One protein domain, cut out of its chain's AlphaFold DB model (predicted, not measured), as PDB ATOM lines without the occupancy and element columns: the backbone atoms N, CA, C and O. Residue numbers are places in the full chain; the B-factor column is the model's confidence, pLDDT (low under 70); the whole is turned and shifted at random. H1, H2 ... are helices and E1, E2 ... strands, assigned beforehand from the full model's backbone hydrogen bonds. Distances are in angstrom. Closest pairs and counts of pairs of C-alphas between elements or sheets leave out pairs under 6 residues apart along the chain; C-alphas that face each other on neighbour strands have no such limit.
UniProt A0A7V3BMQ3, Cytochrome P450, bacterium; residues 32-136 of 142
ATOM      1  N   LEU A  32     178.847 154.117  70.275       93.62
ATOM      2  CA  LEU A  32     179.846 153.212  69.720       93.62
ATOM      3  C   LEU A  32     179.358 151.774  69.865       93.62
ATOM      4  O   LEU A  32     178.635 151.448  70.806       93.62
ATOM      5  N   GLN A  33     179.760 150.910  68.942       94.00
ATOM      6  CA  GLN A  33     179.422 149.491  68.980       94.00
ATOM      7  C   GLN A  33     180.648 148.657  69.344       94.00
ATOM      8  O   GLN A  33     181.775 148.981  68.957       94.00
ATOM      9  N   ARG A  34     180.425 147.587  70.100       94.25
ATOM     10  CA  ARG A  34     181.409 146.557  70.431       94.25
ATOM     11  C   ARG A  34     180.772 145.184  70.264       94.25
ATOM     12  O   ARG A  34     179.554 145.052  70.359       94.25
ATOM     13  N   ILE A  35     181.608 144.183  70.028       96.38
ATOM     14  CA  ILE A  35     181.214 142.776  69.976       96.38
ATOM     15  C   ILE A  35     181.962 142.071  71.102       96.38
ATOM     16  O   ILE A  35     183.165 142.285  71.262       96.38
ATOM     17  N   ALA A  36     181.254 141.285  71.907       96.94
ATOM     18  CA  ALA A  36     181.875 140.502  72.964       96.94
ATOM     19  C   ALA A  36     182.746 139.392  72.349       96.94
ATOM     20  O   ALA A  36     182.251 138.539  71.615       96.94
ATOM     21  N   SER A  37     184.050 139.387  72.628       96.75
ATOM     22  CA  SER A  37     184.974 138.351  72.127       96.75
ATOM     23  C   SER A  37     184.810 137.005  72.842       96.75
ATOM     24  O   SER A  37     185.194 135.960  72.313       96.75
ATOM     25  N   GLN A  38     184.232 137.040  74.038       97.50
ATOM     26  CA  GLN A  38     183.961 135.917  74.923       97.50
ATOM     27  C   GLN A  38     182.790 136.272  75.841       97.50
ATOM     28  O   GLN A  38     182.382 137.436  75.902       97.50
ATOM     29  N   ASP A  39     182.298 135.286  76.583       97.62
ATOM     30  CA  ASP A  39     181.319 135.513  77.637       97.62
ATOM     31  C   ASP A  39     181.907 136.449  78.706       97.62
ATOM     32  O   ASP A  39     183.024 136.246  79.194       97.62
ATOM     33  N   VAL A  40     181.173 137.511  79.040       97.12
ATOM     34  CA  VAL A  40     181.605 138.540  79.989       97.12
ATOM     35  C   VAL A  40     180.430 139.032  80.823       97.12
ATOM     36  O   VAL A  40     179.370 139.377  80.303       97.12
ATOM     37  N   GLU A  41     180.623 139.102  82.137       96.81
ATOM     38  CA  GLU A  41     179.649 139.710  83.035       96.81
ATOM     39  C   GLU A  41     179.911 141.216  83.162       96.81
ATOM     40  O   GLU A  41     181.007 141.659  83.505       96.81
ATOM     41  N   MET A  42     178.896 142.032  82.879       93.00
ATOM     42  CA  MET A  42     178.962 143.486  82.961       93.00
ATOM     43  C   MET A  42     177.729 144.029  83.680       93.00
ATOM     44  O   MET A  42     176.602 143.846  83.229       93.00
ATOM     45  N   ARG A  43     177.940 144.741  84.796       90.88
ATOM     46  CA  ARG A  43     176.862 145.344  85.612       90.88
ATOM     47  C   ARG A  43     175.756 144.336  85.990       90.88
ATOM     48  O   ARG A  43     174.575 144.674  85.945       90.88
ATOM     49  N   GLY A  44     176.141 143.104  86.335       94.81
ATOM     50  CA  GLY A  44     175.212 142.025  86.697       94.81
ATOM     51  C   GLY A  44     174.425 141.441  85.515       94.81
ATOM     52  O   GLY A  44     173.358 140.859  85.709       94.81
ATOM     53  N   LYS A  45     174.895 141.645  84.278       95.69
ATOM     54  CA  LYS A  45     174.339 141.043  83.060       95.69
ATOM     55  C   LYS A  45     175.421 140.253  82.335       95.69
ATOM     56  O   LYS A  45     176.506 140.777  82.100       95.69
ATOM     57  N   LEU A  46     175.108 139.018  81.954       97.31
ATOM     58  CA  LEU A  46     175.975 138.198  81.113       97.31
ATOM     59  C   LEU A  46     175.787 138.595  79.645       97.31
ATOM     60  O   LEU A  46     174.692 138.441  79.103       97.31
ATOM     61  N   LEU A  47     176.851 139.089  79.018       97.25
ATOM     62  CA  LEU A  47     176.969 139.216  77.569       97.25
ATOM     63  C   LEU A  47     177.657 137.954  77.059       97.25
ATOM     64  O   LEU A  47     178.737 137.610  77.539       97.25
ATOM     65  N   ARG A  48     177.041 137.257  76.112       97.88
ATOM     66  CA  ARG A  48     177.622 136.058  75.507       97.88
ATOM     67  C   ARG A  48     178.608 136.443  74.417       97.88
ATOM     68  O   ARG A  48     178.529 137.524  73.831       97.88
ATOM     69  N   LYS A  49     179.523 135.534  74.099       97.62
ATOM     70  CA  LYS A  49     180.393 135.651  72.932       97.62
ATOM     71  C   LYS A  49     179.570 135.978  71.680       97.62
ATOM     72  O   LYS A  49     178.563 135.334  71.402       97.62
ATOM     73  N   ASN A  50     180.066 136.935  70.902       97.56
ATOM     74  CA  ASN A  50     179.464 137.510  69.698       97.56
ATOM     75  C   ASN A  50     178.239 138.414  69.922       97.56
ATOM     76  O   ASN A  50     177.710 138.942  68.944       97.56
ATOM     77  N   ASP A  51     177.822 138.679  71.164       97.50
ATOM     78  CA  ASP A  51     176.775 139.670  71.411       97.50
ATOM     79  C   ASP A  51     177.241 141.073  71.000       97.50
ATOM     80  O   ASP A  51     178.354 141.517  71.310       97.50
ATOM     81  N   HIS A  52     176.353 141.807  70.328       94.88
ATOM     82  CA  HIS A  52     176.572 143.206  69.987       94.88
ATOM     83  C   HIS A  52     176.133 144.097  71.150       94.88
ATOM     84  O   HIS A  52     174.956 144.156  71.499       94.88
ATOM     85  N   SER A  53     177.065 144.868  71.701       93.94
ATOM     86  CA  SER A  53     176.767 145.898  72.694       93.94
ATOM     87  C   SER A  53     176.903 147.289  72.080       93.94
ATOM     88  O   SER A  53     177.847 147.583  71.343       93.94
ATOM     89  N   ARG A  54     175.944 148.167  72.383       93.75
ATOM     90  CA  ARG A  54     175.975 149.577  71.986       93.75
ATOM     91  C   ARG A  54     176.121 150.454  73.214       93.75
ATOM     92  O   ARG A  54     175.350 150.358  74.160       93.75
ATOM     93  N   TRP A  55     177.132 151.302  73.181       92.69
ATOM     94  CA  TRP A  55     177.510 152.164  74.284       92.69
ATOM     95  C   TRP A  55     177.113 153.583  73.916       92.69
ATOM     96  O   TRP A  55     177.612 154.126  72.932       92.69
ATOM     97  N   PHE A  56     176.202 154.174  74.682       93.19
ATOM     98  CA  PHE A  56     175.718 155.528  74.439       93.19
ATOM     99  C   PHE A  56     176.615 156.545  75.144       93.19
ATOM    100  O   PHE A  56     176.472 156.813  76.337       93.19
ATOM    101  N   ILE A  57     177.534 157.121  74.373       92.31
ATOM    102  CA  ILE A  57     178.452 158.189  74.781       92.31
ATOM    103  C   ILE A  57     177.668 159.399  75.299       92.31
ATOM    104  O   ILE A  57     177.995 159.927  76.361       92.31
ATOM    105  N   SER A  58     176.558 159.736  74.632       90.06
ATOM    106  CA  SER A  58     175.636 160.805  75.040       90.06
ATOM    107  C   SER A  58     175.035 160.634  76.427       90.06
ATOM    108  O   SER A  58     174.795 161.624  77.122       90.06
ATOM    109  N   SER A  59     174.809 159.387  76.841       91.44
ATOM    110  CA  SER A  59     174.342 159.067  78.187       91.44
ATOM    111  C   SER A  59     175.493 159.115  79.193       91.44
ATOM    112  O   SER A  59     175.351 159.705  80.261       91.44
ATOM    113  N   ALA A  60     176.661 158.567  78.838       91.50
ATOM    114  CA  ALA A  60     177.840 158.576  79.704       91.50
ATOM    115  C   ALA A  60     178.295 160.006  80.056       91.50
ATOM    116  O   ALA A  60     178.557 160.298  81.220       91.50
ATOM    117  N   ASN A  61     178.292 160.924  79.085       91.12
ATOM    118  CA  ASN A  61     178.650 162.335  79.279       91.12
ATOM    119  C   ASN A  61     177.579 163.162  80.018       91.12
ATOM    120  O   ASN A  61     177.731 164.376  80.169       91.12
ATOM    121  N   ARG A  62     176.486 162.532  80.462       89.75
ATOM    122  CA  ARG A  62     175.438 163.114  81.317       89.75
ATOM    123  C   ARG A  62     175.270 162.346  82.630       89.75
ATOM    124  O   ARG A  62     174.315 162.582  83.355       89.75
ATOM    125  N   ALA A  63     176.176 161.421  82.951       91.56
ATOM    126  CA  ALA A  63     176.063 160.611  84.155       91.56
ATOM    127  C   ALA A  63     176.171 161.487  85.426       91.56
ATOM    128  O   ALA A  63     177.250 162.029  85.680       91.56
ATOM    129  N   PRO A  64     175.127 161.561  86.281       90.19
ATOM    130  CA  PRO A  64     175.156 162.386  87.498       90.19
ATOM    131  C   PRO A  64     176.223 161.947  88.508       90.19
ATOM    132  O   PRO A  64     176.682 162.731  89.327       90.19
ATOM    133  N   LYS A  65     176.653 160.679  88.432       91.56
ATOM    134  CA  LYS A  65     177.749 160.138  89.251       91.56
ATOM    135  C   LYS A  65     179.116 160.747  88.912       91.56
ATOM    136  O   LYS A  65     180.033 160.622  89.713       91.56
ATOM    137  N   THR A  66     179.253 161.351  87.732       90.12
ATOM    138  CA  THR A  66     180.513 161.915  87.226       90.12
ATOM    139  C   THR A  66     180.430 163.432  87.074       90.12
ATOM    140  O   THR A  66     181.412 164.126  87.316       90.12
ATOM    141  N   PHE A  67     179.269 163.956  86.677       89.38
ATOM    142  CA  PHE A  67     179.070 165.368  86.372       89.38
ATOM    143  C   PHE A  67     178.002 165.966  87.293       89.38
ATOM    144  O   PHE A  67     176.841 165.571  87.223       89.38
ATOM    145  N   MET A  68     178.386 166.953  88.108       89.56
ATOM    146  CA  MET A  68     177.434 167.827  88.809       89.56
ATOM    147  C   MET A  68     176.644 168.641  87.779       89.56
ATOM    148  O   MET A  68     177.232 169.076  86.787       89.56
ATOM    149  N   ASP A  69     175.336 168.807  87.973       87.69
ATOM    150  CA  ASP A  69     174.434 169.506  87.044       87.69
ATOM    151  C   ASP A  69     174.662 169.101  85.575       87.69
ATOM    152  O   ASP A  69     175.125 169.905  84.758       87.69
ATOM    153  N   PRO A  70     174.429 167.820  85.225       86.50
ATOM    154  CA  PRO A  70     174.835 167.277  83.936       86.50
ATOM    155  C   PRO A  70     174.116 167.942  82.762       86.50
ATOM    156  O   PRO A  70     174.659 167.940  81.666       86.50
ATOM    157  N   ASP A  71     172.950 168.551  82.939       87.69
ATOM    158  CA  ASP A  71     172.234 169.192  81.830       87.69
ATOM    159  C   ASP A  71     172.650 170.652  81.596       87.69
ATOM    160  O   ASP A  71     172.340 171.220  80.550       87.69
ATOM    161  N   THR A  72     173.441 171.237  82.502       88.56
ATOM    162  CA  THR A  72     173.949 172.604  82.351       88.56
ATOM    163  C   THR A  72     175.150 172.637  81.405       88.56
ATOM    164  O   THR A  72     176.147 171.923  81.586       88.56
ATOM    165  N   PHE A  73     175.067 173.501  80.392       87.00
ATOM    166  CA  PHE A  73     176.195 173.850  79.537       87.00
ATOM    167  C   PHE A  73     177.106 174.849  80.257       87.00
ATOM    168  O   PHE A  73     176.719 175.987  80.504       87.00
ATOM    169  N   ASP A  74     178.317 174.405  80.589       87.88
ATOM    170  CA  ASP A  74     179.348 175.216  81.232       87.88
ATOM    171  C   ASP A  74     180.677 175.015  80.495       87.88
ATOM    172  O   ASP A  74     181.257 173.925  80.524       87.88
ATOM    173  N   ILE A  75     181.140 176.071  79.823       86.50
ATOM    174  CA  ILE A  75     182.400 176.083  79.067       86.50
ATOM    175  C   ILE A  75     183.636 176.069  79.971       86.50
ATOM    176  O   ILE A  75     184.709 175.686  79.513       86.50
ATOM    177  N   ASN A  76     183.488 176.476  81.236       89.94
ATOM    178  CA  ASN A  76     184.571 176.571  82.214       89.94
ATOM    179  C   ASN A  76     184.630 175.345  83.135       89.94
ATOM    180  O   ASN A  76     185.431 175.319  84.073       89.94
ATOM    181  N   ARG A  77     183.794 174.329  82.885       86.12
ATOM    182  CA  ARG A  77     183.718 173.118  83.704       86.12
ATOM    183  C   ARG A  77     185.086 172.448  83.798       86.12
ATOM    184  O   ARG A  77     185.640 171.998  82.795       86.12
ATOM    185  N   TYR A  78     185.577 172.287  85.022       86.75
ATOM    186  CA  TYR A  78     186.821 171.586  85.305       86.75
ATOM    187  C   TYR A  78     186.725 170.828  86.640       86.75
ATOM    188  O   TYR A  78     186.277 171.413  87.628       86.75
ATOM    189  N   PRO A  79     187.155 169.553  86.709       87.50
ATOM    190  CA  PRO A  79     187.603 168.702  85.601       87.50
ATOM    191  C   PRO A  79     186.455 168.325  84.643       87.50
ATOM    192  O   PRO A  79     185.286 168.324  85.026       87.50
ATOM    193  N   ASN A  80     186.783 167.969  83.394       88.62
ATOM    194  CA  ASN A  80     185.794 167.557  82.385       88.62
ATOM    195  C   ASN A  80     186.152 166.204  81.731       88.62
ATOM    196  O   ASN A  80     186.616 166.169  80.589       88.62
ATOM    197  N   PRO A  81     185.970 165.074  82.443       90.81
ATOM    198  CA  PRO A  81     186.366 163.741  81.979       90.81
ATOM    199  C   PRO A  81     185.346 163.130  80.996       90.81
ATOM    200  O   PRO A  81     184.832 162.030  81.207       90.81
ATOM    201  N   HIS A  82     185.007 163.853  79.930       90.94
ATOM    202  CA  HIS A  82     184.074 163.379  78.907       90.94
ATOM    203  C   HIS A  82     184.699 162.289  78.016       90.94
ATOM    204  O   HIS A  82     185.891 162.297  77.721       90.94
ATOM    205  N   VAL A  83     183.870 161.375  77.510       92.56
ATOM    206  CA  VAL A  83     184.272 160.253  76.635       92.56
ATOM    207  C   VAL A  83     183.862 160.462  75.172       92.56
ATOM    208  O   VAL A  83     183.713 159.509  74.410       92.56
ATOM    209  N   ALA A  84     183.679 161.720  74.755       91.56
ATOM    210  CA  ALA A  84     183.269 162.075  73.385       91.56
ATOM    211  C   ALA A  84     184.256 161.593  72.299       91.56
ATOM    212  O   ALA A  84     183.844 161.296  71.183       91.56
ATOM    213  N   PHE A  85     185.541 161.459  72.641       92.69
ATOM    214  CA  PHE A  85     186.589 160.919  71.763       92.69
ATOM    215  C   PHE A  85     186.837 159.414  71.969       92.69
ATOM    216  O   PHE A  85     187.854 158.877  71.534       92.69
ATOM    217  N   GLY A  86     185.914 158.716  72.636       90.88
ATOM    218  CA  GLY A  86     186.115 157.338  73.068       90.88
ATOM    219  C   GLY A  86     187.109 157.230  74.225       90.88
ATOM    220  O   GLY A  86     187.457 158.213  74.873       90.88
ATOM    221  N   SER A  87     187.536 156.002  74.515       90.50
ATOM    222  CA  SER A  87     188.503 155.692  75.570       90.50
ATOM    223  C   SER A  87     189.200 154.356  75.281       90.50
ATOM    224  O   SER A  87     188.693 153.536  74.506       90.50
ATOM    225  N   GLY A  88     190.357 154.140  75.908       91.75
ATOM    226  CA  GLY A  88     191.172 152.931  75.772       91.75
ATOM    227  C   GLY A  88     191.890 152.826  74.424       91.75
ATOM    228  O   GLY A  88     192.229 153.831  73.805       91.75
ATOM    229  N   ILE A  89     192.095 151.593  73.951       94.81
ATOM    230  CA  ILE A  89     192.868 151.285  72.730       94.81
ATOM    231  C   ILE A  89     192.279 151.879  71.438       94.81
ATOM    232  O   ILE A  89     192.968 151.976  70.431       94.81
ATOM    233  N   HIS A  90     191.003 152.273  71.466       94.38
ATOM    234  CA  HIS A  90     190.307 152.923  70.354       94.38
ATOM    235  C   HIS A  90     190.002 154.397  70.651       94.38
ATOM    236  O   HIS A  90     189.046 154.948  70.101       94.38
ATOM    237  N   HIS A  91     190.755 155.030  71.555       94.25
ATOM    238  CA  HIS A  91     190.685 156.476  71.729       94.25
ATOM    239  C   HIS A  91     190.991 157.169  70.394       94.25
ATOM    240  O   HIS A  91     191.892 156.760  69.661       94.25
ATOM    241  N   CYS A  92     190.215 158.201  70.065       95.25
ATOM    242  CA  CYS A  92     190.293 158.875  68.778       95.25
ATOM    243  C   CYS A  92     191.710 159.409  68.529       95.25
ATOM    244  O   CYS A  92     192.191 160.298  69.233       95.25
ATOM    245  N   LEU A  93     192.358 158.880  67.491       96.94
ATOM    246  CA  LEU A  93     193.694 159.301  67.071       96.94
ATOM    247  C   LEU A  93     193.719 160.784  66.665       96.94
ATOM    248  O   LEU A  93     194.671 161.497  66.957       96.94
ATOM    249  N   GLY A  94     192.636 161.262  66.047       95.56
ATOM    250  CA  GLY A  94     192.473 162.652  65.617       95.56
ATOM    251  C   GLY A  94     192.020 163.613  66.716       95.56
ATOM    252  O   GLY A  94     191.743 164.767  66.415       95.56
ATOM    253  N   ALA A  95     191.917 163.180  67.979       93.50
ATOM    254  CA  ALA A  95     191.331 164.008  69.032       93.50
ATOM    255  C   ALA A  95     192.092 165.323  69.260       93.50
ATOM    256  O   ALA A  95     191.485 166.320  69.627       93.50
ATOM    257  N   THR A  96     193.412 165.349  69.077       94.69
ATOM    258  CA  THR A  96     194.196 166.590  69.201       94.69
ATOM    259  C   THR A  96     193.946 167.524  68.020       94.69
ATOM    260  O   THR A  96     193.697 168.707  68.229       94.69
ATOM    261  N   LEU A  97     193.933 166.985  66.797       96.56
ATOM    262  CA  LEU A  97     193.674 167.762  65.584       96.56
ATOM    263  C   LEU A  97     192.262 168.358  65.591       96.56
ATOM    264  O   LEU A  97     192.109 169.558  65.418       96.56
ATOM    265  N   ALA A  98     191.245 167.552  65.903       94.12
ATOM    266  CA  ALA A  98     189.858 168.010  65.959       94.12
ATOM    267  C   ALA A  98     189.643 169.118  67.006       94.12
ATOM    268  O   ALA A  98     188.813 170.006  66.816       94.12
ATOM    269  N   ARG A  99     190.388 169.076  68.122       92.25
ATOM    270  CA  ARG A  99     190.363 170.149  69.124       92.25
ATOM    271  C   ARG A  99     190.966 171.435  68.569       92.25
ATOM    272  O   ARG A  99     190.333 172.473  68.693       92.25
ATOM    273  N   LEU A 100     192.134 171.351  67.934       95.50
ATOM    274  CA  LEU A 100     192.786 172.505  67.313       95.50
ATOM    275  C   LEU A 100     191.894 173.139  66.236       95.50
ATOM    276  O   LEU A 100     191.651 174.341  66.264       95.50
ATOM    277  N   GLU A 101     191.350 172.328  65.329       96.31
ATOM    278  CA  GLU A 101     190.443 172.794  64.274       96.31
ATOM    279  C   GLU A 101     189.196 173.464  64.859       96.31
ATOM    280  O   GLU A 101     188.829 174.560  64.442       96.31
ATOM    281  N   GLY A 102     188.570 172.842  65.864       92.81
ATOM    282  CA  GLY A 102     187.408 173.412  66.543       92.81
ATOM    283  C   GLY A 102     187.721 174.732  67.251       92.81
ATOM    284  O   GLY A 102     186.920 175.661  67.182       92.81
ATOM    285  N   GLN A 103     188.887 174.839  67.895       93.81
ATOM    286  CA  GLN A 103     189.342 176.070  68.546       93.81
ATOM    287  C   GLN A 103     189.487 177.210  67.549       93.81
ATOM    288  O   GLN A 103     188.889 178.266  67.751       93.81
ATOM    289  N   GLU A 104     190.247 176.993  66.477       97.12
ATOM    290  CA  GLU A 104     190.517 178.042  65.498       97.12
ATOM    291  C   GLU A 104     189.258 178.414  64.710       97.12
ATOM    292  O   GLU A 104     189.001 179.598  64.502       97.12
ATOM    293  N   ALA A 105     188.413 177.443  64.351       95.88
ATOM    294  CA  ALA A 105     187.162 177.713  63.648       95.88
ATOM    295  C   ALA A 105     186.180 178.535  64.500       95.88
ATOM    296  O   ALA A 105     185.671 179.554  64.035       95.88
ATOM    297  N   ILE A 106     185.928 178.131  65.753       94.06
ATOM    298  CA  ILE A 106     184.997 178.845  66.646       94.06
ATOM    299  C   ILE A 106     185.531 180.241  66.971       94.06
ATOM    300  O   ILE A 106     184.771 181.208  66.948       94.06
ATOM    301  N   LYS A 107     186.835 180.360  67.241       95.56
ATOM    302  CA  LYS A 107     187.480 181.648  67.499       95.56
ATOM    303  C   LYS A 107     187.353 182.584  66.297       95.56
ATOM    304  O   LYS A 107     186.886 183.706  66.462       95.56
ATOM    305  N   ALA A 108     187.708 182.120  65.099       96.88
ATOM    306  CA  ALA A 108     187.628 182.927  63.885       96.88
ATOM    307  C   ALA A 108     186.189 183.365  63.570       96.88
ATOM    308  O   ALA A 108     185.976 184.502  63.154       96.88
ATOM    309  N   LEU A 109     185.198 182.492  63.795       96.00
ATOM    310  CA  LEU A 109     183.783 182.842  63.651       96.00
ATOM    311  C   LEU A 109     183.376 183.950  64.629       96.00
ATOM    312  O   LEU A 109     182.805 184.947  64.199       96.00
ATOM    313  N   ALA A 110     183.717 183.804  65.912       94.06
ATOM    314  CA  ALA A 110     183.374 184.778  66.946       94.06
ATOM    315  C   ALA A 110     184.062 186.141  66.741       94.06
ATOM    316  O   ALA A 110     183.459 187.179  66.998       94.06
ATOM    317  N   GLU A 111     185.313 186.153  66.271       96.19
ATOM    318  CA  GLU A 111     186.063 187.386  66.001       96.19
ATOM    319  C   GLU A 111     185.569 188.106  64.737       96.19
ATOM    320  O   GLU A 111     185.528 189.335  64.703       96.19
ATOM    321  N   ARG A 112     185.196 187.358  63.690       96.88
ATOM    322  CA  ARG A 112     184.810 187.929  62.390       96.88
ATOM    323  C   ARG A 112     183.334 188.315  62.302       96.88
ATOM    324  O   ARG A 112     183.014 189.258  61.583       96.88
ATOM    325  N   PHE A 113     182.456 187.593  62.995       97.12
ATOM    326  CA  PHE A 113     181.003 187.772  62.936       97.12
ATOM    327  C   PHE A 113     180.425 187.951  64.352       97.12
ATOM    328  O   PHE A 113     179.785 187.045  64.882       97.12
ATOM    329  N   PRO A 114     180.651 189.109  65.001       94.62
ATOM    330  CA  PRO A 114     180.210 189.333  66.380       94.62
ATOM    331  C   PRO A 114     178.682 189.418  66.538       94.62
ATOM    332  O   PRO A 114     178.184 189.189  67.637       94.62
ATOM    333  N   SER A 115     177.945 189.729  65.464       96.25
ATOM    334  CA  SER A 115     176.475 189.733  65.408       96.25
ATOM    335  C   SER A 115     175.894 188.457  64.782       96.25
ATOM    336  O   SER A 115     174.775 188.473  64.281       96.25
ATOM    337  N   LEU A 116     176.649 187.346  64.771       96.25
ATOM    338  CA  LEU A 116     176.163 186.077  64.228       96.25
ATOM    339  C   LEU A 116     174.981 185.553  65.057       96.25
ATOM    340  O   LEU A 116     175.139 185.202  66.227       96.25
ATOM    341  N   GLU A 117     173.821 185.440  64.426       95.31
ATOM    342  CA  GLU A 117     172.590 184.932  65.025       95.31
ATOM    343  C   GLU A 117     172.034 183.760  64.212       95.31
ATOM    344  O   GLU A 117     172.310 183.611  63.020       95.31
ATOM    345  N   LEU A 118     171.263 182.886  64.866       95.69
ATOM    346  CA  LEU A 118     170.533 181.830  64.169       95.69
ATOM    347  C   LEU A 118     169.352 182.449  63.426       95.69
ATOM    348  O   LEU A 118     168.558 183.173  64.018       95.69
ATOM    349  N   GLU A 119     169.199 182.112  62.147       96.00
ATOM    350  CA  GLU A 119     168.036 182.545  61.363       96.00
ATOM    351  C   GLU A 119     166.752 181.826  61.818       96.00
ATOM    352  O   GLU A 119     165.648 182.351  61.695       96.00
ATOM    353  N   THR A 120     166.898 180.617  62.366       93.62
ATOM    354  CA  THR A 120     165.798 179.792  62.869       93.62
ATOM    355  C   THR A 120     166.256 178.907  64.027       93.62
ATOM    356  O   THR A 120     167.391 178.427  64.055       93.62
ATOM    357  N   GLU A 121     165.355 178.655  64.976       91.19
ATOM    358  CA  GLU A 121     165.553 177.657  66.036       91.19
ATOM    359  C   GLU A 121     165.144 176.240  65.588       91.19
ATOM    360  O   GLU A 121     165.482 175.247  66.241       91.19
ATOM    361  N   GLU A 122     164.447 176.121  64.455       93.06
ATOM    362  CA  GLU A 122     164.049 174.840  63.877       93.06
ATOM    363  C   GLU A 122     165.220 174.216  63.113       93.06
ATOM    364  O   GLU A 122     165.477 174.502  61.944       93.06
ATOM    365  N   LEU A 123     165.958 173.346  63.803       92.62
ATOM    366  CA  LEU A 123     167.148 172.699  63.263       92.62
ATOM    367  C   LEU A 123     166.882 171.254  62.835       92.62
ATOM    368  O   LEU A 123     166.457 170.407  63.626       92.62
ATOM    369  N   GLU A 124     167.241 170.934  61.592       93.19
ATOM    370  CA  GLU A 124     167.172 169.569  61.080       93.19
ATOM    371  C   GLU A 124     168.463 168.786  61.333       93.19
ATOM    372  O   GLU A 124     169.559 169.164  60.909       93.19
ATOM    373  N   TYR A 125     168.319 167.610  61.943       91.62
ATOM    374  CA  TYR A 125     169.414 166.665  62.140       91.62
ATOM    375  C   TYR A 125     169.371 165.536  61.111       91.62
ATOM    376  O   TYR A 125     168.307 165.069  60.700       91.62
ATOM    377  N   GLN A 126     170.545 165.031  60.738       93.62
ATOM    378  CA  GLN A 126     170.637 163.793  59.974       93.62
ATOM    379  C   GLN A 126     170.178 162.595  60.832       93.62
ATOM    380  O   GLN A 126     170.631 162.453  61.978       93.62
ATOM    381  N   PRO A 127     169.314 161.706  60.304       93.31
ATOM    382  CA  PRO A 127     168.867 160.522  61.026       93.31
ATOM    383  C   PRO A 127     170.023 159.523  61.150       93.31
ATOM    384  O   PRO A 127     170.428 158.873  60.192       93.31
ATOM    385  N   SER A 128     170.581 159.399  62.352       93.06
ATOM    386  CA  SER A 128     171.665 158.459  62.646       93.06
ATOM    387  C   SER A 128     171.588 157.999  64.095       93.06
ATOM    388  O   SER A 128     171.251 158.785  64.972       93.06
ATOM    389  N   ILE A 129     171.925 156.743  64.389       91.12
ATOM    390  CA  ILE A 129     172.082 156.264  65.777       91.12
ATOM    391  C   ILE A 129     173.489 156.549  66.327       91.12
ATOM    392  O   ILE A 129     173.687 156.691  67.537       91.12
ATOM    393  N   THR A 130     174.469 156.654  65.434       93.06
ATOM    394  CA  THR A 130     175.886 156.825  65.769       93.06
ATOM    395  C   THR A 130     176.246 158.295  65.871       93.06
ATOM    396  O   THR A 130     176.912 158.677  66.825       93.06
ATOM    397  N   PHE A 131     175.767 159.123  64.941       92.00
ATOM    398  CA  PHE A 131     176.182 160.517  64.830       92.00
ATOM    399  C   PHE A 131     175.060 161.503  65.160       92.00
ATOM    400  O   PHE A 131     173.869 161.204  65.029       92.00
ATOM    401  N   ARG A 132     175.442 162.695  65.608       90.50
ATOM    402  CA  ARG A 132     174.577 163.869  65.707       90.50
ATOM    403  C   ARG A 132     175.178 164.964  64.842       90.50
ATOM    404  O   ARG A 132     176.144 165.601  65.240       90.50
ATOM    405  N   SER A 133     174.570 165.170  63.683       91.44
ATOM    406  CA  SER A 133     175.008 166.161  62.706       91.44
ATOM    407  C   SER A 133     173.801 166.947  62.230       91.44
ATOM    408  O   SER A 133     172.756 166.355  61.952       91.44
ATOM    409  N   LEU A 134     173.945 168.263  62.156       92.69
ATOM    410  CA  LEU A 134     172.972 169.128  61.504       92.69
ATOM    411  C   LEU A 134     173.066 168.956  59.987       92.69
ATOM    412  O   LEU A 134     174.151 168.712  59.460       92.69
ATOM    413  N   LYS A 135     171.934 169.065  59.287       94.44
ATOM    414  CA  LYS A 135     171.934 169.153  57.819       94.44
ATOM    415  C   LYS A 135     172.445 170.516  57.351       94.44
ATOM    416  O   LYS A 135     173.205 170.586  56.393       94.44
ATOM    417  N   SER A 136     172.052 171.569  58.056       94.94
ATOM    418  CA  SER A 136     172.472 172.955  57.855       94.94
ATOM    419  C   SER A 136     172.368 173.715  59.182       94.94
ATOM    420  O   SER A 136     171.676 173.276  60.103       94.94
TER     421      SER A 136
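AT A GLANCE: This is residues 32 to 136 of the 142 residues of the protein "Cytochrome P450" of bacterium (UniProt A0A7V3BMQ3). Little regular structure: strands E1 to E4 make one end, helix H2, whose residues 99 to 112 stick out, reaches toward the other, and long unnamed loops fill the rest. The printed part has 105 residues, 37 in named elements, in the order E1 E2 E3 E4 H1 H2, mixed in class. It is loose, radius of gyration of the C-alphas 18.1 A, spanning 56 by 32 by 28 A.

HOW THE PARTS SIT: E1, residues 32 to 35, and E4, residues 52 to 56, are antiparallel neighbours; N 34 and O 53, 2.9 A apart, are within hydrogen-bond range. E2, residues 40 to 42, and E3, residues 45 to 47, form an antiparallel hairpin, with N 42 and O 45 at 2.8 A. H2, residues 95 to 112, is apart from H1, residues 57 to 60. Every O i to N i+4 pair of H2 is within hydrogen-bond range; H1 is too short for one.

IN THESE COORDINATES: E1 begins at C-alpha 32, (179.846, 153.212, 69.720). H2, 25.7 A from first to last C-alpha, ends at C-alpha 112, (184.810, 187.929, 62.390).

THE WHOLE: The printed part has no cut, H1 to H2 is a long link, and no printed residue is under 70 in pLDDT.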